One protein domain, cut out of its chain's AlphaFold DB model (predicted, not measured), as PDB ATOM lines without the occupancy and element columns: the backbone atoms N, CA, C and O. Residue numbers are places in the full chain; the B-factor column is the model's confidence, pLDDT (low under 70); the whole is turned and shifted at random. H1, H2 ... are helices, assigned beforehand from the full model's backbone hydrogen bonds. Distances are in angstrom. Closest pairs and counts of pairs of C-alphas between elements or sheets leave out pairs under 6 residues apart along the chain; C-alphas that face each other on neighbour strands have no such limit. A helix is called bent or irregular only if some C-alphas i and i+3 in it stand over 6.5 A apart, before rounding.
ATOM      1  N   LEU A 326     178.737 218.866 248.218       85.31
ATOM      2  CA  LEU A 326     178.632 218.171 246.949       85.31
ATOM      3  C   LEU A 326     180.031 218.059 246.333       85.31
ATOM      4  O   LEU A 326     180.706 219.064 246.086       85.31
ATOM      5  N   SER A 327     180.465 216.821 246.110       85.31
ATOM      6  CA  SER A 327     181.712 216.514 245.421       85.31
ATOM      7  C   SER A 327     181.408 215.766 244.131       85.31
ATOM      8  O   SER A 327     180.577 214.859 244.104       85.31
ATOM      9  N   ILE A 328     182.072 216.157 243.048       84.88
ATOM     10  CA  ILE A 328     182.013 215.456 241.764       84.88
ATOM     11  C   ILE A 328     183.373 214.813 241.561       84.88
ATOM     12  O   ILE A 328     184.393 215.500 241.566       84.88
ATOM     13  N   LEU A 329     183.394 213.484 241.423       84.44
ATOM     14  CA  LEU A 329     184.629 212.708 241.253       84.44
ATOM     15  C   LEU A 329     185.653 212.965 242.381       84.44
ATOM     16  O   LEU A 329     186.860 212.985 242.157       84.44
ATOM     17  N   GLY A 330     185.165 213.205 243.605       79.50
ATOM     18  CA  GLY A 330     186.003 213.519 244.766       79.50
ATOM     19  C   GLY A 330     186.575 214.940 244.784       79.50
ATOM     20  O   GLY A 330     187.436 215.220 245.611       79.50
ATOM     21  N   SER A 331     186.115 215.828 243.896       83.12
ATOM     22  CA  SER A 331     186.476 217.249 243.897       83.12
ATOM     23  C   SER A 331     185.318 218.086 244.438       83.12
ATOM     24  O   SER A 331     184.192 217.931 243.952       83.12
ATOM     25  N   PRO A 332     185.547 218.974 245.417       85.75
ATOM     26  CA  PRO A 332     184.495 219.817 245.958       85.75
ATOM     27  C   PRO A 332     184.079 220.864 244.921       85.75
ATOM     28  O   PRO A 332     184.920 221.528 244.317       85.75
ATOM     29  N   ILE A 333     182.770 221.034 244.729       86.00
ATOM     30  CA  ILE A 333     182.240 222.063 243.819       86.00
ATOM     31  C   ILE A 333     182.309 223.453 244.469       86.00
ATOM     32  O   ILE A 333     182.389 224.464 243.782       86.00
ATOM     33  N   HIS A 334     182.283 223.543 245.800       83.69
ATOM     34  CA  HIS A 334     182.283 224.825 246.503       83.69
ATOM     35  C   HIS A 334     183.674 225.177 247.048       83.69
ATOM     36  O   HIS A 334     184.335 224.341 247.659       83.69
ATOM     37  N   ALA A 335     184.062 226.455 246.944       79.50
ATOM     38  CA  ALA A 335     185.268 227.025 247.566       79.50
ATOM     39  C   ALA A 335     185.463 226.681 249.064       79.50
ATOM     40  O   ALA A 335     186.586 226.474 249.509       79.50
ATOM     41  N   ARG A 336     184.388 226.557 249.860       79.88
ATOM     42  CA  ARG A 336     184.523 226.116 251.262       79.88
ATOM     43  C   ARG A 336     184.982 224.659 251.377       79.88
ATOM     44  O   ARG A 336     185.752 224.338 252.274       79.88
ATOM     45  N   GLY A 337     184.535 223.795 250.468       81.06
ATOM     46  CA  GLY A 337     184.963 222.397 250.423       81.06
ATOM     47  C   GLY A 337     186.414 222.246 249.964       81.06
ATOM     48  O   GLY A 337     187.110 221.358 250.448       81.06
ATOM     49  N   SER A 338     186.911 223.141 249.096       82.31
ATOM     50  CA  SER A 338     188.315 223.087 248.663       82.31
ATOM     51  C   SER A 338     189.298 223.355 249.796       82.31
ATOM     52  O   SER A 338     190.331 222.697 249.840       82.31
ATOM     53  N   ASP A 339     188.976 224.254 250.731       83.69
ATOM     54  CA  ASP A 339     189.828 224.499 251.901       83.69
ATOM     55  C   ASP A 339     189.877 223.287 252.836       83.69
ATOM     56  O   ASP A 339     190.945 222.938 253.342       83.69
ATOM     57  N   GLU A 340     188.739 222.616 253.039       86.69
ATOM     58  CA  GLU A 340     188.661 221.407 253.859       86.69
ATOM     59  C   GLU A 340     189.490 220.268 253.246       86.69
ATOM     60  O   GLU A 340     190.298 219.637 253.931       86.69
ATOM     61  N   ASP A 341     189.349 220.035 251.941       84.81
ATOM     62  CA  ASP A 341     190.073 218.968 251.249       84.81
ATOM     63  C   ASP A 341     191.567 219.281 251.088       84.81
ATOM     64  O   ASP A 341     192.408 218.390 251.246       84.81
ATOM     65  N   LEU A 342     191.934 220.548 250.872       85.31
ATOM     66  CA  LEU A 342     193.330 220.981 250.898       85.31
ATOM     67  C   LEU A 342     193.933 220.839 252.304       85.31
ATOM     68  O   LEU A 342     195.091 220.442 252.434       85.31
ATOM     69  N   GLY A 343     193.142 221.098 253.350       87.62
ATOM     70  CA  GLY A 343     193.495 220.820 254.742       87.62
ATOM     71  C   GLY A 343     193.832 219.345 254.959       87.62
ATOM     72  O   GLY A 343     194.927 219.033 255.422       87.62
ATOM     73  N   LYS A 344     192.969 218.428 254.500       87.38
ATOM     74  CA  LYS A 344     193.215 216.973 254.566       87.38
ATOM     75  C   LYS A 344     194.493 216.561 253.830       87.38
ATOM     76  O   LYS A 344     195.250 215.720 254.322       87.38
ATOM     77  N   ILE A 345     194.763 217.146 252.658       87.00
ATOM     78  CA  ILE A 345     196.013 216.903 251.917       87.00
ATOM     79  C   ILE A 345     197.215 217.405 252.724       87.00
ATOM     80  O   ILE A 345     198.199 216.677 252.861       87.00
ATOM     81  N   LYS A 346     197.134 218.610 253.295       88.06
ATOM     82  CA  LYS A 346     198.192 219.192 254.132       88.06
ATOM     83  C   LYS A 346     198.482 218.328 255.358       88.06
ATOM     84  O   LYS A 346     199.648 218.086 255.660       88.06
ATOM     85  N   ASP A 347     197.450 217.827 256.024       88.94
ATOM     86  CA  ASP A 347     197.599 216.961 257.194       88.94
ATOM     87  C   ASP A 347     198.186 215.602 256.814       88.94
ATOM     88  O   ASP A 347     199.090 215.112 257.487       88.94
ATOM     89  N   THR A 348     197.788 215.045 255.666       86.75
ATOM     90  CA  THR A 348     198.422 213.836 255.120       86.75
ATOM     91  C   THR A 348     199.911 214.065 254.845       86.75
ATOM     92  O   THR A 348     200.735 213.225 255.195       86.75
ATOM     93  N   ILE A 349     200.281 215.202 254.246       87.69
ATOM     94  CA  ILE A 349     201.683 215.557 253.973       87.69
ATOM     95  C   ILE A 349     202.477 215.696 255.274       87.69
ATOM     96  O   ILE A 349     203.591 215.186 255.347       87.69
ATOM     97  N   ARG A 350     201.912 216.338 256.302       89.50
ATOM     98  CA  ARG A 350     202.546 216.459 257.625       89.50
ATOM     99  C   ARG A 350     202.796 215.094 258.255       89.50
ATOM    100  O   ARG A 350     203.931 214.799 258.599       89.50
ATOM    101  N   ILE A 351     201.775 214.232 258.293       87.62
ATOM    102  CA  ILE A 351     201.894 212.860 258.811       87.62
ATOM    103  C   ILE A 351     202.996 212.094 258.073       87.62
ATOM    104  O   ILE A 351     203.768 211.365 258.697       87.62
ATOM    105  N   LEU A 352     203.083 212.257 256.750       86.94
ATOM    106  CA  LEU A 352     204.142 211.637 255.962       86.94
ATOM    107  C   LEU A 352     205.514 212.179 256.341       86.94
ATOM    108  O   LEU A 352     206.377 211.369 256.640       86.94
ATOM    109  N   ILE A 353     205.706 213.499 256.376       88.25
ATOM    110  CA  ILE A 353     206.983 214.125 256.757       88.25
ATOM    111  C   ILE A 353     207.436 213.634 258.136       88.25
ATOM    112  O   ILE A 353     208.579 213.200 258.286       88.25
ATOM    113  N   ASP A 354     206.529 213.632 259.113       88.38
ATOM    114  CA  ASP A 354     206.829 213.214 260.481       88.38
ATOM    115  C   ASP A 354     207.260 211.745 260.527       88.38
ATOM    116  O   ASP A 354     208.256 211.401 261.163       88.38
ATOM    117  N   ARG A 355     206.565 210.865 259.799       86.38
ATOM    118  CA  ARG A 355     206.847 209.420 259.796       86.38
ATOM    119  C   ARG A 355     208.029 209.027 258.921       86.38
ATOM    120  O   ARG A 355     208.698 208.036 259.212       86.38
ATOM    121  N   THR A 356     208.295 209.767 257.850       85.00
ATOM    122  CA  THR A 356     209.403 209.479 256.938       85.00
ATOM    123  C   THR A 356     210.703 210.157 257.351       85.00
ATOM    124  O   THR A 356     211.747 209.762 256.831       85.00
ATOM    125  N   SER A 357     210.676 211.085 258.316       84.56
ATOM    126  CA  SER A 357     211.868 211.695 258.929       84.56
ATOM    127  C   SER A 357     212.927 210.654 259.334       84.56
ATOM    128  O   SER A 357     214.118 210.862 259.118       84.56
ATOM    129  N   ASN A 358     212.486 209.471 259.777       80.94
ATOM    130  CA  ASN A 358     213.344 208.350 260.177       80.94
ATOM    131  C   ASN A 358     213.749 207.401 259.031       80.94
ATOM    132  O   ASN A 358     214.577 206.515 259.223       80.94
ATOM    133  N   SER A 359     213.142 207.528 257.848       76.06
ATOM    134  CA  SER A 359     213.322 206.599 256.716       76.06
ATOM    135  C   SER A 359     214.367 207.051 255.686       76.06
ATOM    136  O   SER A 359     214.732 206.268 254.808       76.06
ATOM    137  N   GLY A 360     214.871 208.284 255.814       81.81
ATOM    138  CA  GLY A 360     215.822 208.917 254.896       81.81
ATOM    139  C   GLY A 360     215.179 209.992 254.007       81.81
ATOM    140  O   GLY A 360     214.000 209.925 253.642       81.81
ATOM    141  N   SER A 361     215.969 211.000 253.630       84.12
ATOM    142  CA  SER A 361     215.522 212.156 252.835       84.12
ATOM    143  C   SER A 361     215.050 211.768 251.428       84.12
ATOM    144  O   SER A 361     214.024 212.263 250.959       84.12
ATOM    145  N   HIS A 362     215.740 210.832 250.770       83.56
ATOM    146  CA  HIS A 362     215.399 210.386 249.415       83.56
ATOM    147  C   HIS A 362     214.059 209.647 249.348       83.56
ATOM    148  O   HIS A 362     213.249 209.933 248.464       83.56
ATOM    149  N   ALA A 363     213.792 208.742 250.294       81.12
ATOM    150  CA  ALA A 363     212.517 208.030 250.366       81.12
ATOM    151  C   ALA A 363     211.362 209.012 250.613       81.12
ATOM    152  O   ALA A 363     210.354 208.976 249.907       81.12
ATOM    153  N   THR A 364     211.553 209.947 251.549       83.50
ATOM    154  CA  THR A 364     210.594 211.023 251.842       83.50
ATOM    155  C   THR A 364     210.253 211.828 250.588       83.50
ATOM    156  O   THR A 364     209.083 211.967 250.231       83.50
ATOM    157  N   LEU A 365     211.273 212.314 249.875       85.06
ATOM    158  CA  LEU A 365     211.089 213.107 248.661       85.06
ATOM    159  C   LEU A 365     210.383 212.301 247.566       85.06
ATOM    160  O   LEU A 365     209.489 212.822 246.896       85.06
ATOM    161  N   PHE A 366     210.728 211.024 247.401       85.94
ATOM    162  CA  PHE A 366     210.071 210.135 246.446       85.94
ATOM    163  C   PHE A 366     208.574 209.972 246.746       85.94
ATOM    164  O   PHE A 366     207.744 210.168 245.854       85.94
ATOM    165  N   PHE A 367     208.201 209.692 247.998       83.69
ATOM    166  CA  PHE A 367     206.796 209.546 248.390       83.69
ATOM    167  C   PHE A 367     205.996 210.838 248.222       83.69
ATOM    168  O   PHE A 367     204.887 210.817 247.676       83.69
ATOM    169  N   LEU A 368     206.566 211.967 248.647       83.50
ATOM    170  CA  LEU A 368     205.922 213.273 248.534       83.50
ATOM    171  C   LEU A 368     205.715 213.672 247.068       83.50
ATOM    172  O   LEU A 368     204.609 214.064 246.688       83.50
ATOM    173  N   SER A 369     206.749 213.521 246.238       84.00
ATOM    174  CA  SER A 369     206.717 213.943 244.833       84.00
ATOM    175  C   SER A 369     205.860 213.044 243.944       84.00
ATOM    176  O   SER A 369     205.170 213.547 243.062       84.00
ATOM    177  N   ARG A 370     205.884 211.721 244.146       81.12
ATOM    178  CA  ARG A 370     205.259 210.774 243.208       81.12
ATOM    179  C   ARG A 370     203.894 210.260 243.643       81.12
ATOM    180  O   ARG A 370     203.097 209.932 242.771       81.12
ATOM    181  N   TYR A 371     203.607 210.191 244.943       74.75
ATOM    182  CA  TYR A 371     202.463 209.408 245.424       74.75
ATOM    183  C   TYR A 371     201.457 210.195 246.254       74.75
ATOM    184  O   TYR A 371     200.255 210.007 246.080       74.75
ATOM    185  N   ALA A 372     201.918 211.067 247.149       69.44
ATOM    186  CA  ALA A 372     201.024 211.673 248.130       69.44
ATOM    187  C   ALA A 372     200.541 213.072 247.746       69.44
ATOM    188  O   ALA A 372     199.336 213.325 247.736       69.44
ATOM    189  N   ALA A 373     201.470 213.980 247.444       68.81
ATOM    190  CA  ALA A 373     201.151 215.398 247.356       68.81
ATOM    191  C   ALA A 373     200.830 215.814 245.923       68.81
ATOM    192  O   ALA A 373     199.755 216.342 245.658       68.81
ATOM    193  N   VAL A 374     201.738 215.547 244.981       76.31
ATOM    194  CA  VAL A 374     201.676 216.193 243.664       76.31
ATOM    195  C   VAL A 374     200.484 215.721 242.833       76.31
ATOM    196  O   VAL A 374     199.742 216.590 242.386       76.31
ATOM    197  N   PRO A 375     200.200 214.417 242.646       81.31
ATOM    198  CA  PRO A 375     199.078 214.014 241.796       81.31
ATOM    199  C   PRO A 375     197.719 214.431 242.372       81.31
ATOM    200  O   PRO A 375     196.877 214.940 241.638       81.31
ATOM    201  N   ARG A 376     197.520 214.272 243.689       78.94
ATOM    202  CA  ARG A 376     196.265 214.636 244.366       78.94
ATOM    203  C   ARG A 376     196.056 216.144 244.434       78.94
ATOM    204  O   ARG A 376     194.967 216.603 244.107       78.94
ATOM    205  N   ALA A 377     197.085 216.909 244.798       79.25
ATOM    206  CA  ALA A 377     197.002 218.365 244.802       79.25
ATOM    207  C   ALA A 377     196.823 218.905 243.381       79.25
ATOM    208  O   ALA A 377     195.971 219.752 243.164       79.25
ATOM    209  N   THR A 378     197.551 218.373 242.394       83.62
ATOM    210  CA  THR A 378     197.396 218.789 240.990       83.62
ATOM    211  C   THR A 378     196.003 218.470 240.466       83.62
ATOM    212  O   THR A 378     195.431 219.292 239.760       83.62
ATOM    213  N   TYR A 379     195.444 217.304 240.809       85.31
ATOM    214  CA  TYR A 379     194.067 216.971 240.463       85.31
ATOM    215  C   TYR A 379     193.102 217.985 241.079       85.31
ATOM    216  O   TYR A 379     192.407 218.652 240.325       85.31
ATOM    217  N   LEU A 380     193.152 218.193 242.401       81.94
ATOM    218  CA  LEU A 380     192.272 219.126 243.111       81.94
ATOM    219  C   LEU A 380     192.396 220.561 242.578       81.94
ATOM    220  O   LEU A 380     191.388 221.213 242.330       81.94
ATOM    221  N   LEU A 381     193.618 221.039 242.336       79.56
ATOM    222  CA  LEU A 381     193.879 222.373 241.785       79.56
ATOM    223  C   LEU A 381     193.382 222.528 240.340       79.56
ATOM    224  O   LEU A 381     193.108 223.648 239.917       79.56
ATOM    225  N   ARG A 382     193.270 221.432 239.578       79.62
ATOM    226  CA  ARG A 382     192.747 221.438 238.203       79.62
ATOM    227  C   ARG A 382     191.233 221.245 238.129       79.62
ATOM    228  O   ARG A 382     190.628 221.751 237.190       79.62
ATOM    229  N   SER A 383     190.643 220.478 239.044       75.00
ATOM    230  CA  SER A 383     189.240 220.051 238.983       75.00
ATOM    231  C   SER A 383     188.302 220.880 239.853       75.00
ATOM    232  O   SER A 383     187.127 221.017 239.516       75.00
ATOM    233  N   ALA A 384     188.783 221.436 240.966       66.94
ATOM    234  CA  ALA A 384     187.978 222.349 241.758       66.94
ATOM    235  C   ALA A 384     187.800 223.673 240.989       66.94
ATOM    236  O   ALA A 384     188.685 224.065 240.220       66.94
ATOM    237  N   PRO A 385     186.741 224.457 241.261       63.44
ATOM    238  CA  PRO A 385     186.675 225.873 240.888       63.44
ATOM    239  C   PRO A 385     187.683 226.720 241.696       63.44
ATOM    240  O   PRO A 385     187.412 227.846 242.112       63.44
ATOM    241  N   ALA A 386     188.888 226.185 241.900       53.41
ATOM    242  CA  ALA A 386     190.025 226.782 242.575       53.41
ATOM    243  C   ALA A 386     190.631 227.957 241.794       53.41
ATOM    244  O   ALA A 386     191.495 228.649 242.320       53.41
ATOM    245  N   HIS A 387     190.124 228.260 240.594       57.41
ATOM    246  CA  HIS A 387     190.345 229.559 239.957       57.41
ATOM    247  C   HIS A 387     190.034 230.717 240.930       57.41
ATOM    248  O   HIS A 387     190.797 231.676 240.969       57.41
ATOM    249  N   ALA A 388     188.989 230.592 241.764       58.00
ATOM    250  CA  ALA A 388     188.665 231.595 242.783       58.00
ATOM    251  C   ALA A 388     189.558 231.477 244.034       58.00
ATOM    252  O   ALA A 388     189.871 232.472 244.674       58.00
ATOM    253  N   ALA A 389     190.021 230.266 244.363       55.91
ATOM    254  CA  ALA A 389     190.887 230.024 245.519       55.91
ATOM    255  C   ALA A 389     192.342 230.492 245.309       55.91
ATOM    256  O   ALA A 389     193.084 230.656 246.280       55.91
ATOM    257  N   ASN A 390     192.764 230.724 244.060       58.41
ATOM    258  CA  ASN A 390     194.092 231.250 243.737       58.41
ATOM    259  C   ASN A 390     194.351 232.639 244.345       58.41
ATOM    260  O   ASN A 390     195.495 232.929 244.691       58.41
ATOM    261  N   GLU A 391     193.321 233.477 244.519       62.97
ATOM    262  CA  GLU A 391     193.455 234.755 245.236       62.97
ATOM    263  C   GLU A 391     193.818 234.517 246.706       62.97
ATOM    264  O   GLU A 391     194.838 235.013 247.182       62.97
ATOM    265  N   SER A 392     193.084 233.637 247.387       62.44
ATOM    266  CA  SER A 392     193.355 233.264 248.781       62.44
ATOM    267  C   SER A 392     194.693 232.536 248.990       62.44
ATOM    268  O   SER A 392     195.312 232.669 250.047       62.44
ATOM    269  N   LEU A 393     195.186 231.774 248.004       63.06
ATOM    270  CA  LEU A 393     196.525 231.171 248.067       63.06
ATOM    271  C   LEU A 393     197.636 232.212 247.875       63.06
ATOM    272  O   LEU A 393     198.659 232.126 248.555       63.06
ATOM    273  N   ARG A 394     197.436 233.205 246.996       68.44
ATOM    274  CA  ARG A 394     198.377 234.324 246.827       68.44
ATOM    275  C   ARG A 394     198.501 235.141 248.109       68.44
ATOM    276  O   ARG A 394     199.627 235.349 248.550       68.44
ATOM    277  N   GLU A 395     197.382 235.493 248.741       68.56
ATOM    278  CA  GLU A 395     197.371 236.222 250.019       68.56
ATOM    279  C   GLU A 395     198.137 235.486 251.130       68.56
ATOM    280  O   GLU A 395     198.883 236.106 251.885       68.56
ATOM    281  N   ARG A 396     198.020 234.151 251.200       63.59
ATOM    282  CA  ARG A 396     198.731 233.333 252.201       63.59
ATOM    283  C   ARG A 396     200.198 233.063 251.876       63.59
ATOM    284  O   ARG A 396     200.935 232.665 252.764       63.59
ATOM    285  N   SER A 397     200.620 233.212 250.621       69.81
ATOM    286  CA  SER A 397     202.034 233.052 250.240       69.81
ATOM    287  C   SER A 397     202.880 234.285 250.560       69.81
ATOM    288  O   SER A 397     204.101 234.191 250.639       69.81
ATOM    289  N   THR A 398     202.230 235.437 250.730       70.06
ATOM    290  CA  THR A 398     202.867 236.712 251.079       70.06
ATOM    291  C   THR A 398     202.957 236.966 252.585       70.06
ATOM    292  O   THR A 398     203.596 237.936 252.986       70.06
ATOM    293  N   SER A 399     202.328 236.114 253.401       48.69
ATOM    294  CA  SER A 399     202.427 236.084 254.868       48.69
ATOM    295  C   SER A 399     203.359 234.970 255.314       48.69
ATOM    296  O   SER A 399     204.169 235.209 256.231       48.69
TER     297      SER A 399
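AT A GLANCE: This is residues 326 to 399 of the 399 residues of an uncharacterized protein of Portunus trituberculatus (UniProt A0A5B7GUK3). A long helix, H1, has a second row folded back beside it, made of H2 and then H3 one after the other, and a short helix, H4, slants away from the end where H1 begins and H3 ends. Residues 393 to 399, of which 393 to 397 belong to H4, stick out, while the printed part starts near that same end of H1 with a small turn too short to hold a named strand. The printed part has 74 residues with four named helices, in the order H1, H2, H3, H4, and no named strand; the class is all helix. The whole is only just loose, close to compact, with a radius of gyration of the C-alphas of 13.7 A, and it is flat, spanning 38 by 32 by 16 A.

IN THESE COORDINATES: Start at Leu 326 and look at residues 327 to 328, which pair with residues 331 to 332, antiparallel. Find C-alpha 335 at (185.268, 227.025, 247.566); from there H1, residues 335 to 356, runs 31.3 A to C-alpha 356 at (209.403, 209.479, 256.938). Next comes H2, residues 361 to 372, 15.2 A long; it is irregular, but only just, with C-alphas 369 and 372 at 7.0 A. H3, residues 374 to 383, covers 13.8 A. H4, residues 389 to 397, covers 12.5 A and ends at C-alpha 397, at (202.034, 233.052, 250.240).

HOW THE PARTS SIT: Begin with H1 and H2, a helical hairpin. They touch, H1 with residues 348 to 356 alone, and the closest C-alphas, of Thr 356 and Thr 364, are 5.5 A apart. Their lines stand at a shallow tilt of 29 degrees, opposite ways. Residues 338 to 345 of H1 touch H3, with the C-alphas of Ile 345 and Ala 377 closest at 7.3 A, at a shallow tilt of 2 degrees, opposite ways. H2 and H3 are close but not clearly touching, the closest C-alphas being those of Leu 368 and Val 374 at 7.1 A. H1 and H4 are also close but not clearly touching, at Ala 335 and Ala 389, whose C-alphas are 6.7 A apart, with a steep tilt of 46 degrees. H4 is apart from H2 and from H3. In H3 and H4 every O i to N i+4 pair is within hydrogen-bond range; in H1 17 of 18 are, and in H2 7 of 8.

THE WHOLE: The two C-alphas farthest apart are those of Leu 326 and Gly 360, at 39.1 A. The printed part has no cut, and it ends at Ser 399, the chain's last residue. The links H1 to H2, H2 to H3 and H3 to H4 are tight. The mean pLDDT of the printed part is 78.5; look for values under 70 at residues 372 to 373, 384 to 397 and 399.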